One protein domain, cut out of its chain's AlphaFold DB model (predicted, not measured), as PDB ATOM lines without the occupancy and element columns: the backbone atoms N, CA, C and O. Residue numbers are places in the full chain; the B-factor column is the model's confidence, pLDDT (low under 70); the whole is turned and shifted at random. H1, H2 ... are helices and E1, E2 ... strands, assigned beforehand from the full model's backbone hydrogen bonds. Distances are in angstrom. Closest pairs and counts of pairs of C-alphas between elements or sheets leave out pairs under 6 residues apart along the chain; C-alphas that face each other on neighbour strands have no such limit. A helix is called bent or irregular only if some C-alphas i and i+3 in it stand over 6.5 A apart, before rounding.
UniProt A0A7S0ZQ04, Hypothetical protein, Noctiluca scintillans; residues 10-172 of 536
ATOM      1  N   PHE A  10      70.490  97.489  61.095       48.50
ATOM      2  CA  PHE A  10      71.612  96.718  61.610       48.50
ATOM      3  C   PHE A  10      71.290  96.256  63.032       48.50
ATOM      4  O   PHE A  10      71.327  97.091  63.920       48.50
ATOM      5  N   GLY A  11      70.946  94.993  63.301       50.97
ATOM      6  CA  GLY A  11      70.817  94.491  64.689       50.97
ATOM      7  C   GLY A  11      69.999  95.384  65.653       50.97
ATOM      8  O   GLY A  11      70.357  95.531  66.818       50.97
ATOM      9  N   GLY A  12      68.956  96.075  65.160       51.34
ATOM     10  CA  GLY A  12      68.173  97.057  65.932       51.34
ATOM     11  C   GLY A  12      68.660  98.522  65.910       51.34
ATOM     12  O   GLY A  12      68.107  99.349  66.637       51.34
ATOM     13  N   PHE A  13      69.645  98.860  65.076       52.03
ATOM     14  CA  PHE A  13      70.197 100.199  64.845       52.03
ATOM     15  C   PHE A  13      69.634 100.787  63.563       52.03
ATOM     16  O   PHE A  13      69.554 100.123  62.530       52.03
ATOM     17  N   SER A  14      69.295 102.066  63.638       52.69
ATOM     18  CA  SER A  14      68.877 102.881  62.509       52.69
ATOM     19  C   SER A  14      69.916 103.966  62.275       52.69
ATOM     20  O   SER A  14      70.176 104.757  63.184       52.69
ATOM     21  N   TRP A  15      70.487 104.013  61.071       56.00
ATOM     22  CA  TRP A  15      71.458 105.039  60.693       56.00
ATOM     23  C   TRP A  15      70.794 106.165  59.908       56.00
ATOM     24  O   TRP A  15      69.940 105.929  59.055       56.00
ATOM     25  N   LEU A  16      71.182 107.404  60.205       55.72
ATOM     26  CA  LEU A  16      70.718 108.598  59.502       55.72
ATOM     27  C   LEU A  16      71.919 109.411  59.059       55.72
ATOM     28  O   LEU A  16      72.696 109.857  59.900       55.72
ATOM     29  N   THR A  17      72.013 109.675  57.762       55.44
ATOM     30  CA  THR A  17      72.821 110.779  57.256       55.44
ATOM     31  C   THR A  17      71.996 112.056  57.377       55.44
ATOM     32  O   THR A  17      70.962 112.245  56.735       55.44
ATOM     33  N   PHE A  18      72.419 112.953  58.263       58.31
ATOM     34  CA  PHE A  18      71.785 114.260  58.374       58.31
ATOM     35  C   PHE A  18      72.423 115.224  57.383       58.31
ATOM     36  O   PHE A  18      73.597 115.560  57.504       58.31
ATOM     37  N   HIS A  19      71.621 115.727  56.447       57.06
ATOM     38  CA  HIS A  19      71.937 116.968  55.755       57.06
ATOM     39  C   HIS A  19      71.208 118.094  56.486       57.06
ATOM     40  O   HIS A  19      69.990 118.233  56.361       57.06
ATOM     41  N   VAL A  20      71.929 118.869  57.298       58.31
ATOM     42  CA  VAL A  20      71.358 120.046  57.968       58.31
ATOM     43  C   VAL A  20      71.772 121.288  57.173       58.31
ATOM     44  O   VAL A  20      72.959 121.614  57.159       58.31
ATOM     45  N   PRO A  21      70.841 121.967  56.473       53.09
ATOM     46  CA  PRO A  21      71.164 123.167  55.702       53.09
ATOM     47  C   PRO A  21      71.812 124.231  56.599       53.09
ATOM     48  O   PRO A  21      71.261 124.559  57.650       53.09
ATOM     49  N   GLY A  22      72.979 124.750  56.204       60.19
ATOM     50  CA  GLY A  22      73.739 125.737  56.989       60.19
ATOM     51  C   GLY A  22      74.695 125.167  58.048       60.19
ATOM     52  O   GLY A  22      75.410 125.935  58.685       60.19
ATOM     53  N   LEU A  23      74.751 123.842  58.215       59.38
ATOM     54  CA  LEU A  23      75.748 123.126  59.026       59.38
ATOM     55  C   LEU A  23      76.565 122.142  58.167       59.38
ATOM     56  O   LEU A  23      77.049 121.123  58.652       59.38
ATOM     57  N   GLU A  24      76.732 122.455  56.880       62.16
ATOM     58  CA  GLU A  24      77.492 121.652  55.905       62.16
ATOM     59  C   GLU A  24      78.955 121.430  56.333       62.16
ATOM     60  O   GLU A  24      79.569 120.425  55.982       62.16
ATOM     61  N   GLU A  25      79.483 122.325  57.171       55.62
ATOM     62  CA  GLU A  25      80.809 122.237  57.781       55.62
ATOM     63  C   GLU A  25      80.912 121.242  58.958       55.62
ATOM     64  O   GLU A  25      82.013 120.978  59.433       55.62
ATOM     65  N   LEU A  26      79.818 120.668  59.470       52.53
ATOM     66  CA  LEU A  26      79.901 119.675  60.559       52.53
ATOM     67  C   LEU A  26      80.191 118.245  60.068       52.53
ATOM     68  O   LEU A  26      80.399 117.351  60.890       52.53
ATOM     69  N   GLY A  27      80.270 118.037  58.749       59.72
ATOM     70  CA  GLY A  27      80.493 116.727  58.136       59.72
ATOM     71  C   GLY A  27      79.264 115.811  58.198       59.72
ATOM     72  O   GLY A  27      78.209 116.172  58.720       59.72
ATOM     73  N   SER A  28      79.384 114.607  57.634       57.59
ATOM     74  CA  SER A  28      78.346 113.577  57.742       57.59
ATOM     75  C   SER A  28      78.214 113.121  59.200       57.59
ATOM     76  O   SER A  28      79.177 112.639  59.798       57.59
ATOM     77  N   LEU A  29      77.019 113.281  59.771       57.69
ATOM     78  CA  LEU A  29      76.685 112.789  61.108       57.69
ATOM     79  C   LEU A  29      76.312 111.308  61.044       57.69
ATOM     80  O   LEU A  29      75.506 110.920  60.200       57.69
ATOM     81  N   PHE A  30      76.853 110.512  61.964       60.41
ATOM     82  CA  PHE A  30      76.519 109.099  62.125       60.41
ATOM     83  C   PHE A  30      75.653 108.938  63.363       60.41
ATOM     84  O   PHE A  30      76.138 109.018  64.488       60.41
ATOM     85  N   GLY A  31      74.349 108.764  63.152       60.09
ATOM     86  CA  GLY A  31      73.398 108.483  64.222       60.09
ATOM     87  C   GLY A  31      73.186 106.989  64.383       60.09
ATOM     88  O   GLY A  31      72.928 106.329  63.390       60.09
ATOM     89  N   GLY A  32      73.258 106.466  65.601       66.12
ATOM     90  CA  GLY A  32      72.855 105.098  65.920       66.12
ATOM     91  C   GLY A  32      71.948 105.099  67.139       66.12
ATOM     92  O   GLY A  32      72.055 105.980  67.992       66.12
ATOM     93  N   SER A  33      71.051 104.123  67.234       66.62
ATOM     94  CA  SER A  33      70.119 104.026  68.351       66.62
ATOM     95  C   SER A  33      70.206 102.672  69.039       66.62
ATOM     96  O   SER A  33      69.967 101.651  68.405       66.62
ATOM     97  N   VAL A  34      70.498 102.670  70.337       69.12
ATOM     98  CA  VAL A  34      70.583 101.473  71.174       69.12
ATOM     99  C   VAL A  34      69.325 101.385  72.043       69.12
ATOM    100  O   VAL A  34      68.987 102.362  72.722       69.12
ATOM    101  N   PRO A  35      68.608 100.252  72.089       70.94
ATOM    102  CA  PRO A  35      67.545 100.067  73.073       70.94
ATOM    103  C   PRO A  35      68.112 100.098  74.501       70.94
ATOM    104  O   PRO A  35      69.150  99.508  74.782       70.94
ATOM    105  N   ILE A  36      67.428 100.808  75.404       77.38
ATOM    106  CA  ILE A  36      67.804 100.900  76.822       77.38
ATOM    107  C   ILE A  36      66.920  99.955  77.624       77.38
ATOM    108  O   ILE A  36      65.690 100.000  77.490       77.38
ATOM    109  N   PHE A  37      67.526  99.167  78.508       75.44
ATOM    110  CA  PHE A  37      66.821  98.224  79.371       75.44
ATOM    111  C   PHE A  37      66.985  98.552  80.856       75.44
ATOM    112  O   PHE A  37      68.032  99.015  81.311       75.44
ATOM    113  N   GLY A  38      65.924  98.296  81.622       78.06
ATOM    114  CA  GLY A  38      65.907  98.405  83.078       78.06
ATOM    115  C   GLY A  38      64.961  97.364  83.670       78.06
ATOM    116  O   GLY A  38      63.812  97.260  83.243       78.06
ATOM    117  N   GLY A  39      65.449  96.560  84.620       76.81
ATOM    118  CA  GLY A  39      64.658  95.491  85.245       76.81
ATOM    119  C   GLY A  39      64.138  94.443  84.250       76.81
ATOM    120  O   GLY A  39      62.992  94.016  84.364       76.81
ATOM    121  N   GLY A  40      64.941  94.094  83.236       75.19
ATOM    122  CA  GLY A  40      64.590  93.100  82.211       75.19
ATOM    123  C   GLY A  40      63.558  93.558  81.171       75.19
ATOM    124  O   GLY A  40      63.077  92.745  80.393       75.19
ATOM    125  N   ARG A  41      63.183  94.846  81.139       76.94
ATOM    126  CA  ARG A  41      62.254  95.406  80.141       76.94
ATOM    127  C   ARG A  41      62.893  96.560  79.379       76.94
ATOM    128  O   ARG A  41      63.679  97.318  79.947       76.94
ATOM    129  N   ARG A  42      62.525  96.722  78.103       78.56
ATOM    130  CA  ARG A  42      62.909  97.892  77.301       78.56
ATOM    131  C   ARG A  42      62.220  99.125  77.876       78.56
ATOM    132  O   ARG A  42      60.994  99.203  77.870       78.56
ATOM    133  N   ILE A  43      63.009 100.072  78.364       82.25
ATOM    134  CA  ILE A  43      62.523 101.323  78.960       82.25
ATOM    135  C   ILE A  43      62.685 102.520  78.024       82.25
ATOM    136  O   ILE A  43      62.085 103.563  78.262       82.25
ATOM    137  N   GLY A  44      63.464 102.382  76.948       80.56
ATOM    138  CA  GLY A  44      63.646 103.457  75.983       80.56
ATOM    139  C   GLY A  44      64.570 103.100  74.826       80.56
ATOM    140  O   GLY A  44      64.851 101.929  74.549       80.56
ATOM    141  N   LEU A  45      65.024 104.143  74.142       74.75
ATOM    142  CA  LEU A  45      66.010 104.102  73.073       74.75
ATOM    143  C   LEU A  45      66.979 105.266  73.313       74.75
ATOM    144  O   LEU A  45      66.540 106.407  73.443       74.75
ATOM    145  N   ALA A  46      68.272 104.975  73.417       71.06
ATOM    146  CA  ALA A  46      69.327 105.975  73.428       71.06
ATOM    147  C   ALA A  46      69.810 106.140  71.995       71.06
ATOM    148  O   ALA A  46      70.375 105.204  71.436       71.06
ATOM    149  N   SER A  47      69.606 107.315  71.412       67.06
ATOM    150  CA  SER A  47      70.212 107.652  70.129       67.06
ATOM    151  C   SER A  47      71.446 108.504  70.370       67.06
ATOM    152  O   SER A  47      71.367 109.509  71.069       67.06
ATOM    153  N   ASN A  48      72.570 108.109  69.783       64.69
ATOM    154  CA  ASN A  48      73.808 108.873  69.805       64.69
ATOM    155  C   ASN A  48      74.144 109.321  68.388       64.69
ATOM    156  O   ASN A  48      73.975 108.556  67.441       64.69
ATOM    157  N   LEU A  49      74.629 110.554  68.262       63.84
ATOM    158  CA  LEU A  49      75.148 111.119  67.023       63.84
ATOM    159  C   LEU A  49      76.648 111.321  67.188       63.84
ATOM    160  O   LEU A  49      77.078 112.056  68.072       63.84
ATOM    161  N   ILE A  50      77.434 110.675  66.337       61.53
ATOM    162  CA  ILE A  50      78.875 110.877  66.260       61.53
ATOM    163  C   ILE A  50      79.148 111.768  65.052       61.53
ATOM    164  O   ILE A  50      78.813 111.433  63.913       61.53
ATOM    165  N   THR A  51      79.759 112.922  65.306       60.56
ATOM    166  CA  THR A  51      80.366 113.756  64.270       60.56
ATOM    167  C   THR A  51      81.692 113.118  63.868       60.56
ATOM    168  O   THR A  51      82.644 113.089  64.646       60.56
ATOM    169  N   LEU A  52      81.794 112.601  62.644       57.88
ATOM    170  CA  LEU A  52      83.107 112.263  62.100       57.88
ATOM    171  C   LEU A  52      83.739 113.556  61.588       57.88
ATOM    172  O   LEU A  52      83.461 114.000  60.475       57.88
ATOM    173  N   GLN A  53      84.550 114.203  62.425       55.03
ATOM    174  CA  GLN A  53      85.275 115.402  62.010       55.03
ATOM    175  C   GLN A  53      86.170 115.135  60.779       55.03
ATOM    176  O   GLN A  53      86.681 114.037  60.568       55.03
ATOM    177  N   TYR A  54      86.332 116.200  59.990       50.72
ATOM    178  CA  TYR A  54      86.995 116.440  58.696       50.72
ATOM    179  C   TYR A  54      88.035 115.484  58.076       50.72
ATOM    180  O   TYR A  54      88.269 115.597  56.874       50.72
ATOM    181  N   THR A  55      88.678 114.561  58.784       51.06
ATOM    182  CA  THR A  55      89.768 113.748  58.207       51.06
ATOM    183  C   THR A  55      89.296 112.499  57.467       51.06
ATOM    184  O   THR A  55      89.963 112.074  56.528       51.06
ATOM    185  N   LEU A  56      88.142 111.934  57.828       52.84
ATOM    186  CA  LEU A  56      87.616 110.704  57.215       52.84
ATOM    187  C   LEU A  56      86.372 110.925  56.339       52.84
ATOM    188  O   LEU A  56      85.967 110.018  55.617       52.84
ATOM    189  N   GLY A  57      85.788 112.129  56.354       56.88
ATOM    190  CA  GLY A  57      84.474 112.408  55.762       56.88
ATOM    191  C   GLY A  57      84.357 112.093  54.266       56.88
ATOM    192  O   GLY A  57      83.370 111.498  53.855       56.88
ATOM    193  N   ALA A  58      85.364 112.424  53.448       56.94
ATOM    194  CA  ALA A  58      85.305 112.168  52.002       56.94
ATOM    195  C   ALA A  58      85.478 110.679  51.644       56.94
ATOM    196  O   ALA A  58      84.819 110.188  50.732       56.94
ATOM    197  N   GLN A  59      86.335 109.959  52.377       56.69
ATOM    198  CA  GLN A  59      86.563 108.526  52.166       56.69
ATOM    199  C   GLN A  59      85.391 107.693  52.687       56.69
ATOM    200  O   GLN A  59      84.953 106.784  51.992       56.69
ATOM    201  N   LEU A  60      84.837 108.040  53.856       56.91
ATOM    202  CA  LEU A  60      83.628 107.398  54.370       56.91
ATOM    203  C   LEU A  60      82.414 107.686  53.496       56.91
ATOM    204  O   LEU A  60      81.622 106.784  53.273       56.91
ATOM    205  N   LYS A  61      82.269 108.912  52.982       58.25
ATOM    206  CA  LYS A  61      81.169 109.253  52.078       58.25
ATOM    207  C   LYS A  61      81.190 108.378  50.824       58.25
ATOM    208  O   LYS A  61      80.169 107.785  50.514       58.25
ATOM    209  N   ALA A  62      82.347 108.235  50.171       57.72
ATOM    210  CA  ALA A  62      82.487 107.347  49.016       57.72
ATOM    211  C   ALA A  62      82.213 105.878  49.382       57.72
ATOM    212  O   ALA A  62      81.512 105.191  48.655       57.72
ATOM    213  N   LEU A  63      82.694 105.411  50.540       57.31
ATOM    214  CA  LEU A  63      82.444 104.039  50.989       57.31
ATOM    215  C   LEU A  63      80.961 103.776  51.300       57.31
ATOM    216  O   LEU A  63      80.497 102.665  51.098       57.31
ATOM    217  N   ILE A  64      80.223 104.772  51.793       56.09
ATOM    218  CA  ILE A  64      78.784 104.668  52.088       56.09
ATOM    219  C   ILE A  64      77.958 104.752  50.810       56.09
ATOM    220  O   ILE A  64      77.012 103.991  50.642       56.09
ATOM    221  N   GLU A  65      78.312 105.667  49.906       59.41
ATOM    222  CA  GLU A  65      77.611 105.856  48.632       59.41
ATOM    223  C   GLU A  65      77.834 104.675  47.669       59.41
ATOM    224  O   GLU A  65      76.906 104.311  46.949       59.41
ATOM    225  N   ASP A  66      79.001 104.018  47.711       57.94
ATOM    226  CA  ASP A  66      79.312 102.821  46.909       57.94
ATOM    227  C   ASP A  66      78.837 101.496  47.558       57.94
ATOM    228  O   ASP A  66      79.124 100.414  47.041       57.94
ATOM    229  N   GLY A  67      78.089 101.554  48.672       57.22
ATOM    230  CA  GLY A  67      77.484 100.377  49.316       57.22
ATOM    231  C   GLY A  67      78.447  99.526  50.153       57.22
ATOM    232  O   GLY A  67      78.307  98.308  50.216       57.22
ATOM    233  N   GLY A  68      79.451 100.146  50.771       60.03
ATOM    234  CA  GLY A  68      80.416  99.489  51.646       60.03
ATOM    235  C   GLY A  68      79.880  99.227  53.056       60.03
ATOM    236  O   GLY A  68      79.315 100.100  53.714       60.03
ATOM    237  N   ASP A  69      80.163  98.027  53.553       64.69
ATOM    238  CA  ASP A  69      79.777  97.488  54.859       64.69
ATOM    239  C   ASP A  69      80.596  98.092  56.030       64.69
ATOM    240  O   ASP A  69      81.189  97.409  56.863       64.69
ATOM    241  N   LEU A  70      80.652  99.427  56.127       63.25
ATOM    242  CA  LEU A  70      81.425 100.173  57.140       63.25
ATOM    243  C   LEU A  70      81.151  99.730  58.580       63.25
ATOM    244  O   LEU A  70      82.026  99.790  59.446       63.25
ATOM    245  N   THR A  71      79.923  99.288  58.821       64.56
ATOM    246  CA  THR A  71      79.416  98.880  60.130       64.56
ATOM    247  C   THR A  71      79.295  97.365  60.277       64.56
ATOM    248  O   THR A  71      78.938  96.904  61.360       64.56
ATOM    249  N   GLU A  72      79.634  96.574  59.253       73.62
ATOM    250  CA  GLU A  72      79.573  95.113  59.330       73.62
ATOM    251  C   GLU A  72      80.533  94.601  60.408       73.62
ATOM    252  O   GLU A  72      81.717  94.939  60.440       73.62
ATOM    253  N   GLY A  73      80.007  93.837  61.368       78.50
ATOM    254  CA  GLY A  73      80.763  93.409  62.550       78.50
ATOM    255  C   GLY A  73      81.123  94.545  63.521       78.50
ATOM    256  O   GLY A  73      81.924  94.339  64.442       78.50
ATOM    257  N   GLY A  74      80.566  95.743  63.324       83.56
ATOM    258  CA  GLY A  74      80.629  96.868  64.246       83.56
ATOM    259  C   GLY A  74      79.755  96.643  65.476       83.56
ATOM    260  O   GLY A  74      78.778  95.903  65.439       83.56
ATOM    261  N   VAL A  75      80.114  97.263  66.594       85.62
ATOM    262  CA  VAL A  75      79.345  97.178  67.834       85.62
ATOM    263  C   VAL A  75      79.159  98.539  68.463       85.62
ATOM    264  O   VAL A  75      80.048  99.385  68.397       85.62
ATOM    265  N   ALA A  76      78.017  98.731  69.104       86.00
ATOM    266  CA  ALA A  76      77.734  99.887  69.928       86.00
ATOM    267  C   ALA A  76      77.177  99.421  71.269       86.00
ATOM    268  O   ALA A  76      76.278  98.584  71.325       86.00
ATOM    269  N   VAL A  77      77.702  99.965  72.358       88.69
ATOM    270  CA  VAL A  77      77.294  99.608  73.714       88.69
ATOM    271  C   VAL A  77      77.157 100.861  74.563       88.69
ATOM    272  O   VAL A  77      77.924 101.812  74.439       88.69
ATOM    273  N   LEU A  78      76.156 100.851  75.431       89.75
ATOM    274  CA  LEU A  78      75.893 101.877  76.420       89.75
ATOM    275  C   LEU A  78      76.008 101.237  77.796       89.75
ATOM    276  O   LEU A  78      75.353 100.231  78.072       89.75
ATOM    277  N   TYR A  79      76.837 101.800  78.662       92.19
ATOM    278  CA  TYR A  79      77.113 101.236  79.978       92.19
ATOM    279  C   TYR A  79      77.466 102.320  80.988       92.19
ATOM    280  O   TYR A  79      77.684 103.474  80.632       92.19
ATOM    281  N   THR A  80      77.481 101.971  82.267       93.75
ATOM    282  CA  THR A  80      77.834 102.899  83.343       93.75
ATOM    283  C   THR A  80      79.321 102.836  83.684       93.75
ATOM    284  O   THR A  80      79.993 101.850  83.397       93.75
ATOM    285  N   SER A  81      79.840 103.842  84.387       92.12
ATOM    286  CA  SER A  81      81.209 103.862  84.914       92.12
ATOM    287  C   SER A  81      81.506 102.713  85.884       92.12
ATOM    288  O   SER A  81      82.664 102.375  86.096       92.12
ATOM    289  N   GLU A  82      80.468 102.090  86.442       93.56
ATOM    290  CA  GLU A  82      80.555 100.890  87.285       93.56
ATOM    291  C   GLU A  82      80.512  99.583  86.471       93.56
ATOM    292  O   GLU A  82      80.542  98.493  87.033       93.56
ATOM    293  N   GLY A  83      80.422  99.671  85.141       90.94
ATOM    294  CA  GLY A  83      80.369  98.523  84.244       90.94
ATOM    295  C   GLY A  83      78.993  97.864  84.139       90.94
ATOM    296  O   GLY A  83      78.920  96.712  83.718       90.94
ATOM    297  N   GLN A  84      77.898  98.546  84.500       93.06
ATOM    298  CA  GLN A  84      76.543  98.032  84.254       93.06
ATOM    299  C   GLN A  84      76.123  98.313  82.815       93.06
ATOM    300  O   GLN A  84      76.210  99.452  82.360       93.06
ATOM    301  N   LEU A  85      75.627  97.304  82.107       90.06
ATOM    302  CA  LEU A  85      75.211  97.447  80.714       90.06
ATOM    303  C   LEU A  85      73.785  97.993  80.639       90.06
ATOM    304  O   LEU A  85      72.870  97.502  81.297       90.06
ATOM    305  N   ARG A  86      73.596  99.028  79.822       88.44
ATOM    306  CA  ARG A  86      72.309  99.695  79.584       88.44
ATOM    307  C   ARG A  86      71.710  99.326  78.236       88.44
ATOM    308  O   ARG A  86      70.491  99.229  78.142       88.44
ATOM    309  N   GLY A  87      72.549  99.036  77.250       84.38
ATOM    310  CA  GLY A  87      72.138  98.494  75.958       84.38
ATOM    311  C   GLY A  87      73.349  98.106  75.118       84.38
ATOM    312  O   GLY A  87      74.436  98.636  75.336       84.38
ATOM    313  N   MET A  88      73.173  97.200  74.160       86.06
ATOM    314  CA  MET A  88      74.214  96.836  73.198       86.06
ATOM    315  C   MET A  88      73.626  96.447  71.845       86.06
ATOM    316  O   MET A  88      72.448  96.110  71.760       86.06
ATOM    317  N   SER A  89      74.467  96.473  70.815       80.06
ATOM    318  CA  SER A  89      74.083  96.169  69.438       80.06
ATOM    319  C   SER A  89      74.162  94.716  69.021       80.06
ATOM    320  O   SER A  89      73.610  94.355  67.994       80.06
ATOM    321  N   GLU A  90      74.870  93.885  69.778       79.81
ATOM    322  CA  GLU A  90      75.101  92.483  69.413       79.81
ATOM    323  C   GLU A  90      73.938  91.547  69.781       79.81
ATOM    324  O   GLU A  90      74.065  90.337  69.624       79.81
ATOM    325  N   LEU A  91      72.827  92.067  70.309       73.94
ATOM    326  CA  LEU A  91      71.721  91.241  70.793       73.94
ATOM    327  C   LEU A  91      70.598  91.157  69.763       73.94
ATOM    328  O   LEU A  91      70.019  92.173  69.385       73.94
ATOM    329  N   GLU A  92      70.252  89.930  69.374       64.75
ATOM    330  CA  GLU A  92      69.067  89.641  68.558       64.75
ATOM    331  C   GLU A  92      67.782  89.660  69.403       64.75
ATOM    332  O   GLU A  92      66.743  90.134  68.943       64.75
ATOM    333  N   GLU A  93      67.859  89.219  70.666       71.25
ATOM    334  CA  GLU A  93      66.729  89.158  71.597       71.25
ATOM    335  C   GLU A  93      67.033  89.842  72.940       71.25
ATOM    336  O   GLU A  93      68.155  89.863  73.442       71.25
ATOM    337  N   VAL A  94      65.989  90.420  73.538       61.66
ATOM    338  CA  VAL A  94      66.058  91.230  74.768       61.66
ATOM    339  C   VAL A  94      66.458  90.416  76.003       61.66
ATOM    340  O   VAL A  94      67.073  90.958  76.921       61.66
ATOM    341  N   GLU A  95      66.084  89.136  76.051       70.88
ATOM    342  CA  GLU A  95      66.248  88.285  77.239       70.88
ATOM    343  C   GLU A  95      67.714  87.887  77.498       70.88
ATOM    344  O   GLU A  95      68.051  87.493  78.613       70.88
ATOM    345  N   ASP A  96      68.601  88.099  76.520       75.75
ATOM    346  CA  ASP A  96      70.009  87.693  76.563       75.75
ATOM    347  C   ASP A  96      70.984  88.808  76.991       75.75
ATOM    348  O   ASP A  96      72.200  88.594  76.995       75.75
ATOM    349  N   GLN A  97      70.501  90.003  77.367       80.94
ATOM    350  CA  GLN A  97      71.391  91.099  77.762       80.94
ATOM    351  C   GLN A  97      72.059  90.835  79.124       80.94
ATOM    352  O   GLN A  97      71.373  90.828  80.151       80.94
ATOM    353  N   PRO A  98      73.399  90.724  79.198       86.69
ATOM    354  CA  PRO A  98      74.080  90.639  80.482       86.69
ATOM    355  C   PRO A  98      73.931  91.952  81.261       86.69
ATOM    356  O   PRO A  98      74.014  93.041  80.697       86.69
ATOM    357  N   GLU A  99      73.750  91.864  82.580       87.31
ATOM    358  CA  GLU A  99      73.559  93.045  83.440       87.31
ATOM    359  C   GLU A  99      74.837  93.887  83.601       87.31
ATOM    360  O   GLU A  99      74.783  95.080  83.910       87.31
ATOM    361  N   SER A 100      76.007  93.279  83.387       92.62
ATOM    362  CA  SER A 100      77.306  93.933  83.547       92.62
ATOM    363  C   SER A 100      78.319  93.476  82.507       92.62
ATOM    364  O   SER A 100      78.212  92.385  81.945       92.62
ATOM    365  N   VAL A 101      79.351  94.293  82.308       90.44
ATOM    366  CA  VAL A 101      80.498  94.004  81.437       90.44
ATOM    367  C   VAL A 101      81.151  92.659  81.784       90.44
ATOM    368  O   VAL A 101      81.591  91.944  80.888       90.44
ATOM    369  N   ALA A 102      81.165  92.272  83.064       90.69
ATOM    370  CA  ALA A 102      81.709  90.988  83.508       90.69
ATOM    371  C   ALA A 102      80.900  89.774  83.011       90.69
ATOM    372  O   ALA A 102      81.446  88.678  82.911       90.69
ATOM    373  N   GLY A 103      79.617  89.967  82.692       90.62
ATOM    374  CA  GLY A 103      78.736  88.937  82.143       90.62
ATOM    375  C   GLY A 103      78.823  88.781  80.624       90.62
ATOM    376  O   GLY A 103      78.169  87.897  80.074       90.62
ATOM    377  N   LEU A 104      79.604  89.614  79.927       91.38
ATOM    378  CA  LEU A 104      79.766  89.485  78.480       91.38
ATOM    379  C   LEU A 104      80.516  88.198  78.131       91.38
ATOM    380  O   LEU A 104      81.548  87.875  78.726       91.38
ATOM    381  N   LYS A 105      80.046  87.490  77.097       92.00
ATOM    382  CA  LYS A 105      80.788  86.369  76.506       92.00
ATOM    383  C   LYS A 105      82.169  86.877  76.094       92.00
ATOM    384  O   LYS A 105      82.265  87.851  75.347       92.00
ATOM    385  N   GLN A 106      83.231  86.220  76.565       88.75
ATOM    386  CA  GLN A 106      84.608  86.697  76.376       88.75
ATOM    387  C   GLN A 106      84.965  86.951  74.904       88.75
ATOM    388  O   GLN A 106      85.756  87.851  74.624       88.75
ATOM    389  N   GLU A 107      84.368  86.198  73.983       88.62
ATOM    390  CA  GLU A 107      84.642  86.269  72.546       88.62
ATOM    391  C   GLU A 107      83.821  87.327  71.790       88.62
ATOM    392  O   GLU A 107      84.158  87.619  70.642       88.62
ATOM    393  N   SER A 108      82.803  87.929  72.420       91.06
ATOM    394  CA  SER A 108      81.975  88.978  71.798       91.06
ATOM    395  C   SER A 108      82.804  90.205  71.413       91.06
ATOM    396  O   SER A 108      83.789  90.537  72.088       91.06
ATOM    397  N   ALA A 109      82.424  90.900  70.336       89.56
ATOM    398  CA  ALA A 109      83.148  92.091  69.916       89.56
ATOM    399  C   ALA A 109      82.942  93.243  70.910       89.56
ATOM    400  O   ALA A 109      83.886  94.000  71.143       89.56
ATOM    401  N   THR A 110      81.798  93.303  71.606       91.75
ATOM    402  CA  THR A 110      81.604  94.223  72.741       91.75
ATOM    403  C   THR A 110      82.602  93.947  73.868       91.75
ATOM    404  O   THR A 110      83.259  94.873  74.344       91.75
ATOM    405  N   ALA A 111      82.782  92.685  74.286       93.31
ATOM    406  CA  ALA A 111      83.745  92.356  75.341       93.31
ATOM    407  C   ALA A 111      85.185  92.669  74.928       93.31
ATOM    408  O   ALA A 111      85.958  93.165  75.749       93.31
ATOM    409  N   LYS A 112      85.552  92.378  73.673       93.31
ATOM    410  CA  LYS A 112      86.871  92.720  73.126       93.31
ATOM    411  C   LYS A 112      87.095  94.228  73.180       93.31
ATOM    412  O   LYS A 112      88.043  94.651  73.827       93.31
ATOM    413  N   ALA A 113      86.177  95.022  72.629       93.25
ATOM    414  CA  ALA A 113      86.328  96.471  72.584       93.25
ATOM    415  C   ALA A 113      86.408  97.104  73.984       93.25
ATOM    416  O   ALA A 113      87.271  97.945  74.229       93.25
ATOM    417  N   ILE A 114      85.578  96.662  74.937       93.81
ATOM    418  CA  ILE A 114      85.650  97.162  76.318       93.81
ATOM    419  C   ILE A 114      86.979  96.776  76.984       93.81
ATOM    420  O   ILE A 114      87.567  97.599  77.687       93.81
ATOM    421  N   ARG A 115      87.493  95.557  76.764       94.56
ATOM    422  CA  ARG A 115      88.817  95.172  77.283       94.56
ATOM    423  C   ARG A 115      89.920  96.052  76.718       94.56
ATOM    424  O   ARG A 115      90.798  96.437  77.480       94.56
ATOM    425  N   SER A 116      89.859  96.394  75.438       94.56
ATOM    426  CA  SER A 116      90.840  97.268  74.797       94.56
ATOM    427  C   SER A 116      90.785  98.686  75.365       94.56
ATOM    428  O   SER A 116      91.830  99.269  75.634       94.56
ATOM    429  N   VAL A 117      89.589  99.206  75.672       95.12
ATOM    430  CA  VAL A 117      89.428 100.480  76.401       95.12
ATOM    431  C   VAL A 117      90.053 100.402  77.794       95.12
ATOM    432  O   VAL A 117      90.845 101.264  78.167       95.12
ATOM    433  N   VAL A 118      89.747  99.352  78.562       95.19
ATOM    434  CA  VAL A 118      90.304  99.171  79.913       95.19
ATOM    435  C   VAL A 118      91.822  98.996  79.870       95.19
ATOM    436  O   VAL A 118      92.519  99.542  80.720       95.19
ATOM    437  N   ALA A 119      92.350  98.270  78.884       95.12
ATOM    438  CA  ALA A 119      93.784  98.088  78.695       95.12
ATOM    439  C   ALA A 119      94.486  99.402  78.322       95.12
ATOM    440  O   ALA A 119      95.569  99.672  78.837       95.12
ATOM    441  N   ALA A 120      93.866 100.226  77.472       94.25
ATOM    442  CA  ALA A 120      94.421 101.503  77.035       94.25
ATOM    443  C   ALA A 120      94.360 102.591  78.124       94.25
ATOM    444  O   ALA A 120      95.311 103.354  78.275       94.25
ATOM    445  N   PHE A 121      93.272 102.654  78.906       95.50
ATOM    446  CA  PHE A 121      92.991 103.795  79.795       95.50
ATOM    447  C   PHE A 121      92.857 103.448  81.284       95.50
ATOM    448  O   PHE A 121      92.671 104.340  82.109       95.50
ATOM    449  N   GLY A 122      92.920 102.169  81.659       94.88
ATOM    450  CA  GLY A 122      92.813 101.714  83.051       94.88
ATOM    451  C   GLY A 122      91.412 101.816  83.668       94.88
ATOM    452  O   GLY A 122      91.239 101.487  84.840       94.88
ATOM    453  N   GLN A 123      90.405 102.249  82.905       93.62
ATOM    454  CA  GLN A 123      89.017 102.394  83.347       93.62
ATOM    455  C   GLN A 123      88.042 102.055  82.220       93.62
ATOM    456  O   GLN A 123      88.366 102.194  81.045       93.62
ATOM    457  N   VAL A 124      86.831 101.618  82.578       90.69
ATOM    458  CA  VAL A 124      85.819 101.198  81.593       90.69
ATOM    459  C   VAL A 124      85.214 102.406  80.871       90.69
ATOM    460  O   VAL A 124      84.819 102.291  79.722       90.69
ATOM    461  N   CYS A 125      85.141 103.567  81.525       92.50
ATOM    462  CA  CYS A 125      84.465 104.769  81.027       92.50
ATOM    463  C   CYS A 125      85.414 105.982  81.107       92.50
ATOM    464  O   CYS A 125      85.299 106.775  82.047       92.50
ATOM    465  N   PRO A 126      86.417 106.075  80.210       92.75
ATOM    466  CA  PRO A 126      87.296 107.238  80.122       92.75
ATOM    467  C   PRO A 126      86.564 108.474  79.573       92.75
ATOM    468  O   PRO A 126      85.368 108.434  79.279       92.75
ATOM    469  N   GLU A 127      87.287 109.589  79.465       91.69
ATOM    470  CA  GLU A 127      86.818 110.742  78.689       91.69
ATOM    471  C   GLU A 127      86.689 110.387  77.195       91.69
ATOM    472  O   GLU A 127      86.900 109.243  76.795       91.69
ATOM    473  N   ASN A 128      86.288 111.356  76.370       86.69
ATOM    474  CA  ASN A 128      86.144 111.156  74.930       86.69
ATOM    475  C   ASN A 128      87.488 110.767  74.289       86.69
ATOM    476  O   ASN A 128      88.372 111.610  74.144       86.69
ATOM    477  N   GLU A 129      87.613 109.502  73.899       89.38
ATOM    478  CA  GLU A 129      88.829 108.904  73.365       89.38
ATOM    479  C   GLU A 129      88.517 108.084  72.113       89.38
ATOM    480  O   GLU A 129      87.491 107.407  72.009       89.38
ATOM    481  N   HIS A 130      89.443 108.107  71.159       87.75
ATOM    482  CA  HIS A 130      89.394 107.250  69.982       87.75
ATOM    483  C   HIS A 130      90.778 106.676  69.703       87.75
ATOM    484  O   HIS A 130      91.781 107.387  69.719       87.75
ATOM    485  N   PHE A 131      90.846 105.377  69.446       88.88
ATOM    486  CA  PHE A 131      92.104 104.694  69.178       88.88
ATOM    487  C   PHE A 131      91.872 103.452  68.327       88.88
ATOM    488  O   PHE A 131      90.753 102.960  68.174       88.88
ATOM    489  N   LEU A 132      92.960 102.966  67.743       87.31
ATOM    490  CA  LEU A 132      92.963 101.763  66.934       87.31
ATOM    491  C   LEU A 132      93.558 100.631  67.768       87.31
ATOM    492  O   LEU A 132      94.738 100.671  68.109       87.31
ATOM    493  N   ASP A 133      92.720  99.664  68.104       87.69
ATOM    494  CA  ASP A 133      93.130  98.361  68.613       87.69
ATOM    495  C   ASP A 133      93.415  97.428  67.424       87.69
ATOM    496  O   ASP A 133      92.949  97.710  66.317       87.69
ATOM    497  N   ASP A 134      94.200  96.364  67.622       80.62
ATOM    498  CA  ASP A 134      94.855  95.571  66.559       80.62
ATOM    499  C   ASP A 134      93.997  95.349  65.292       80.62
ATOM    500  O   ASP A 134      94.482  95.524  64.167       80.62
ATOM    501  N   ASP A 135      92.709  95.038  65.458       88.62
ATOM    502  CA  ASP A 135      91.746  94.818  64.380       88.62
ATOM    503  C   ASP A 135      90.523  95.754  64.396       88.62
ATOM    504  O   ASP A 135      89.630  95.571  63.566       88.62
ATOM    505  N   ARG A 136      90.438  96.756  65.287       87.56
ATOM    506  CA  ARG A 136      89.224  97.581  65.462       87.56
ATOM    507  C   ARG A 136      89.511  99.043  65.777       87.56
ATOM    508  O   ARG A 136      90.310  99.366  66.648       87.56
ATOM    509  N   LEU A 137      88.777  99.945  65.131       88.06
ATOM    510  CA  LEU A 137      88.683 101.339  65.555       88.06
ATOM    511  C   LEU A 137      87.671 101.419  66.696       88.06
ATOM    512  O   LEU A 137      86.536 100.976  66.535       88.06
ATOM    513  N   ILE A 138      88.081 101.954  67.841       90.12
ATOM    514  CA  ILE A 138      87.248 102.080  69.037       90.12
ATOM    515  C   ILE A 138      87.105 103.558  69.373       90.12
ATOM    516  O   ILE A 138      88.094 104.284  69.449       90.12
ATOM    517  N   VAL A 139      85.866 103.988  69.589       88.75
ATOM    518  CA  VAL A 139      85.499 105.323  70.057       88.75
ATOM    519  C   VAL A 139      84.698 105.146  71.333       88.75
ATOM    520  O   VAL A 139      83.658 104.490  71.328       88.75
ATOM    521  N   VAL A 140      85.176 105.715  72.430       91.00
ATOM    522  CA  VAL A 140      84.487 105.707  73.719       91.00
ATOM    523  C   VAL A 140      84.264 107.142  74.154       91.00
ATOM    524  O   VAL A 140      85.157 107.977  74.064       91.00
ATOM    525  N   PHE A 141      83.049 107.448  74.586       89.44
ATOM    526  CA  PHE A 141      82.668 108.800  74.953       89.44
ATOM    527  C   PHE A 141      81.696 108.783  76.129       89.44
ATOM    528  O   PHE A 141      80.813 107.923  76.205       89.44
ATOM    529  N   PRO A 142      81.818 109.735  77.059       90.12
ATOM    530  CA  PRO A 142      80.837 109.895  78.113       90.12
ATOM    531  C   PRO A 142      79.513 110.403  77.543       90.12
ATOM    532  O   PRO A 142      79.487 111.235  76.641       90.12
ATOM    533  N   VAL A 143      78.404 109.926  78.099       85.62
ATOM    534  CA  VAL A 143      77.080 110.478  77.809       85.62
ATOM    535  C   VAL A 143      76.804 111.591  78.805       85.62
ATOM    536  O   VAL A 143      76.695 111.337  80.005       85.62
ATOM    537  N   THR A 144      76.698 112.810  78.287       84.31
ATOM    538  CA  THR A 144      76.477 114.056  79.028       84.31
ATOM    539  C   THR A 144      75.048 114.563  78.785       84.31
ATOM    540  O   THR A 144      74.819 115.454  77.965       84.31
ATOM    541  N   PRO A 145      74.024 113.978  79.444       78.88
ATOM    542  CA  PRO A 145      72.630 114.404  79.264       78.88
ATOM    543  C   PRO A 145      72.401 115.889  79.607       78.88
ATOM    544  O   PRO A 145      71.435 116.492  79.135       78.88
ATOM    545  N   GLU A 146      73.297 116.493  80.388       81.56
ATOM    546  CA  GLU A 146      73.262 117.895  80.805       81.56
ATOM    547  C   GLU A 146      73.403 118.851  79.621       81.56
ATOM    548  O   GLU A 146      72.782 119.914  79.621       81.56
ATOM    549  N   GLU A 147      74.137 118.451  78.578       77.44
ATOM    550  CA  GLU A 147      74.249 119.215  77.327       77.44
ATOM    551  C   GLU A 147      72.894 119.369  76.621       77.44
ATOM    552  O   GLU A 147      72.683 120.314  75.862       77.44
ATOM    553  N   TYR A 148      71.941 118.487  76.934       74.50
ATOM    554  CA  TYR A 148      70.586 118.469  76.385       74.50
ATOM    555  C   TYR A 148      69.524 118.914  77.404       74.50
ATOM    556  O   TYR A 148      68.326 118.737  77.174       74.50
ATOM    557  N   GLY A 149      69.938 119.494  78.536       77.25
ATOM    558  CA  GLY A 149      69.036 119.986  79.582       77.25
ATOM    559  C   GLY A 149      68.412 118.896  80.461       77.25
ATOM    560  O   GLY A 149      67.471 119.182  81.203       77.25
ATOM    561  N   ALA A 150      68.917 117.660  80.400       78.62
ATOM    562  CA  ALA A 150      68.517 116.573  81.289       78.62
ATOM    563  C   ALA A 150      69.455 116.484  82.516       78.62
ATOM    564  O   ALA A 150      70.614 116.891  82.444       78.62
ATOM    565  N   PRO A 151      68.975 115.993  83.674       83.31
ATOM    566  CA  PRO A 151      69.815 115.852  84.860       83.31
ATOM    567  C   PRO A 151      70.930 114.806  84.656       83.31
ATOM    568  O   PRO A 151      70.722 113.844  83.911       83.31
ATOM    569  N   PRO A 152      72.076 114.949  85.354       84.38
ATOM    570  CA  PRO A 152      73.183 113.999  85.290       84.38
ATOM    571  C   PRO A 152      72.742 112.580  85.627       84.38
ATOM    572  O   PRO A 152      72.070 112.347  86.637       84.38
ATOM    573  N   PHE A 153      73.181 111.609  84.825       83.81
ATOM    574  CA  PHE A 153      73.034 110.202  85.180       83.81
ATOM    575  C   PHE A 153      74.049 109.832  86.269       83.81
ATOM    576  O   PHE A 153      75.247 110.079  86.126       83.81
ATOM    577  N   GLN A 154      73.573 109.226  87.361       85.62
ATOM    578  CA  GLN A 154      74.426 108.634  88.393       85.62
ATOM    579  C   GLN A 154      74.136 107.132  88.529       85.62
ATOM    580  O   GLN A 154      72.981 106.773  88.775       85.62
ATOM    581  N   PRO A 155      75.148 106.250  88.378       90.25
ATOM    582  CA  PRO A 155      76.543 106.523  87.968       90.25
ATOM    583  C   PRO A 155      76.664 107.089  86.536       90.25
ATOM    584  O   PRO A 155      75.694 107.017  85.785       90.25
ATOM    585  N   ARG A 156      77.837 107.637  86.161       90.69
ATOM    586  CA  ARG A 156      78.134 108.231  84.831       90.69
ATOM    587  C   ARG A 156      77.939 107.197  83.724       90.69
ATOM    588  O   ARG A 156      78.273 106.034  83.928       90.69
ATOM    589  N   TRP A 157      77.403 107.585  82.568       92.44
ATOM    590  CA  TRP A 157      77.218 106.677  81.425       92.44
ATOM    591  C   TRP A 157      78.289 106.929  80.363       92.44
ATOM    592  O   TRP A 157      78.731 108.061  80.187       92.44
ATOM    593  N   CYS A 158      78.679 105.876  79.654       91.50
ATOM    594  CA  CYS A 158      79.548 105.921  78.489       91.50
ATOM    595  C   CYS A 158      78.905 105.175  77.324       91.50
ATOM    596  O   CYS A 158      78.319 104.101  77.497       91.50
ATOM    597  N   GLY A 159      79.036 105.758  76.138       89.94
ATOM    598  CA  GLY A 159      78.861 105.078  74.869       89.94
ATOM    599  C   GLY A 159      80.208 104.567  74.375       89.94
ATOM    600  O   GLY A 159      81.226 105.243  74.504       89.94
ATOM    601  N   LEU A 160      80.218 103.374  73.798       90.19
ATOM    602  CA  LEU A 160      81.345 102.854  73.041       90.19
ATOM    603  C   LEU A 160      80.829 102.401  71.690       90.19
ATOM    604  O   LEU A 160      79.841 101.676  71.615       90.19
ATOM    605  N   VAL A 161      81.520 102.810  70.635       86.94
ATOM    606  CA  VAL A 161      81.332 102.316  69.276       86.94
ATOM    607  C   VAL A 161      82.645 101.715  68.811       86.94
ATOM    608  O   VAL A 161      83.709 102.295  69.010       86.94
ATOM    609  N   SER A 162      82.593 100.537  68.207       88.25
ATOM    610  CA  SER A 162      83.777  99.878  67.681       88.25
ATOM    611  C   SER A 162      83.501  99.234  66.337       88.25
ATOM    612  O   SER A 162      82.604  98.406  66.238       88.25
ATOM    613  N   VAL A 163      84.304  99.551  65.326       86.19
ATOM    614  CA  VAL A 163      84.180  99.015  63.962       86.19
ATOM    615  C   VAL A 163      85.453  98.270  63.550       86.19
ATOM    616  O   VAL A 163      86.542  98.685  63.953       86.19
ATOM    617  N   PRO A 164      85.366  97.176  62.771       87.62
ATOM    618  CA  PRO A 164      86.550  96.496  62.256       87.62
ATOM    619  C   PRO A 164      87.439  97.426  61.426       87.62
ATOM    620  O   PRO A 164      86.975  98.191  60.582       87.62
ATOM    621  N   ARG A 165      88.751  97.326  61.629       84.12
ATOM    622  CA  ARG A 165      89.768  98.105  60.917       84.12
ATOM    623  C   ARG A 165      89.684  97.899  59.404       84.12
ATOM    624  O   ARG A 165      89.866  98.861  58.660       84.12
ATOM    625  N   SER A 166      89.394  96.677  58.951       81.44
ATOM    626  CA  SER A 166      89.198  96.340  57.533       81.44
ATOM    627  C   SER A 166      88.160  97.233  56.858       81.44
ATOM    628  O   SER A 166      88.316  97.585  55.692       81.44
ATOM    629  N   ASN A 167      87.142  97.662  57.598       77.00
ATOM    630  CA  ASN A 167      86.027  98.419  57.049       77.00
ATOM    631  C   ASN A 167      86.392  99.896  56.855       77.00
ATOM    632  O   ASN A 167      85.881 100.549  55.952       77.00
ATOM    633  N   CYS A 168      87.313 100.424  57.667       71.12
ATOM    634  CA  CYS A 168      87.764 101.814  57.566       71.12
ATOM    635  C   CYS A 168      89.043 101.982  56.732       71.12
ATOM    636  O   CYS A 168      89.253 103.043  56.149       71.12
ATOM    637  N   TYR A 169      89.915 100.969  56.689       72.62
ATOM    638  CA  TYR A 169      91.271 101.102  56.144       72.62
ATOM    639  C   TYR A 169      91.570 100.212  54.928       72.62
ATOM    640  O   TYR A 169      92.643 100.369  54.350       72.62
ATOM    641  N   SER A 170      90.655  99.344  54.475       72.75
ATOM    642  CA  SER A 170      90.883  98.456  53.313       72.75
ATOM    643  C   SER A 170      91.330  99.200  52.050       72.75
ATOM    644  O   SER A 170      92.292  98.791  51.399       72.75
ATOM    645  N   SER A 171      90.700 100.331  51.732       67.12
ATOM    646  CA  SER A 171      91.079 101.165  50.582       67.12
ATOM    647  C   SER A 171      92.473 101.785  50.734       67.12
ATOM    648  O   SER A 171      93.221 101.885  49.762       67.12
ATOM    649  N   LEU A 172      92.863 102.169  51.955       70.50
ATOM    650  CA  LEU A 172      94.199 102.705  52.244       70.50
ATOM    651  C   LEU A 172      95.273 101.610  52.189       70.50
ATOM    652  O   LEU A 172      96.372 101.849  51.683       70.50
TER     653      LEU A 172
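What this domain is: This is residues 10 to 172 of the 536 residues of the protein "Hypothetical protein" of Noctiluca scintillans (UniProt A0A7S0ZQ04). Look first for a twisted sheet of five strands with helix H2 across one face, while the long hairpin of E1 and E2 crosses the other face on the side of E4 and E3, the two sheets making a partial sandwich. H1 and H4 are near each other at one end, and residues 146 to 151, at H3, stick out. You have 163 printed residues, with E1 E2 H1 E3 E4 H2 E5 E6 H3 E7 H4 along the chain, seven strands and four helices of mixed class. The large sheet has the order E4 - E3 - E7 - E6 - E5, all antiparallel. The whole is compact, with a radius of gyration of the C-alphas of 15.7 A and spans of 41 by 37 by 31 A.

Where its parts are: After residues 10 to 28, which hold no named element, find C-alpha 29 at (76.685, 112.789, 61.108); there E1 begins, residues 29 to 38, 28.4 A long. E2 is residues 41 to 51, 30.3 A, and H1 is residues 57 to 65. E3, residues 75 to 80, and E4, residues 85 to 88, come next. H2, residues 109 to 121, starts at (83.148, 92.091, 69.916) and runs 18.2 A. Then read E5, residues 129 to 133; E6, residues 136 to 143, 21.6 A; H3, residues 145 to 148; and E7, residues 157 to 164, 23.6 A. H4, residues 165 to 172, ends at (94.199, 102.705, 52.244); it is irregular, with C-alphas 168 and 171 7.8 A apart.

How they stand to each other: In the large sheet these backbone atoms of neighbour strands are within hydrogen-bond range: N 77 and O 160 of E3 and E7 at 2.8 A, N 139 and O 161 of E6 and E7 at 2.8 A, N 78 and O 87 of the hairpin E3 and E4 at 2.8 A, and N 131 and O 138 of the hairpin E5 and E6 at 3.0 A. H2 is on this sheet, two layers, a helix over one face, at a height over the sheet of 8.5 A; it runs across the strands, at 73 degrees to E6 on the local plane. Its closest C-alpha pair with E7 is Ala 113 and Ser 162, 6.5 A. The hairpin E1 and E2 has N 34 and O 46 within hydrogen-bond range at 2.8 A. In the sandwich, two sheets face to face, its strands stand at 65 degrees to those of the large sheet; the closest C-alphas of E1 and E4 are those of Ile 36 and Gly 87, 5.0 A. H4 only grazes the large sheet, with its residues 165 to 169. H1 is not on that sheet; it is close to H4 but not clearly touching, the closest C-alphas being Leu 60 and Cys 168, 7.6 A. H3 is not on the sheet either. Every O i to N i+4 pair is within hydrogen-bond range in H1 and H2, but 2 of 4 in H4; H3 is too short for such a pair.

The domain as a whole: The two C-alphas farthest apart are those of Gly 22 and Gln 106, 44.9 A. The printed part has no cut, and the link from E4 to H2, 20 residues, is long. The mean pLDDT of the printed part is 76.9; look for values under 70 at residues 10 to 34, 47 to 71, 92, 94 and 171.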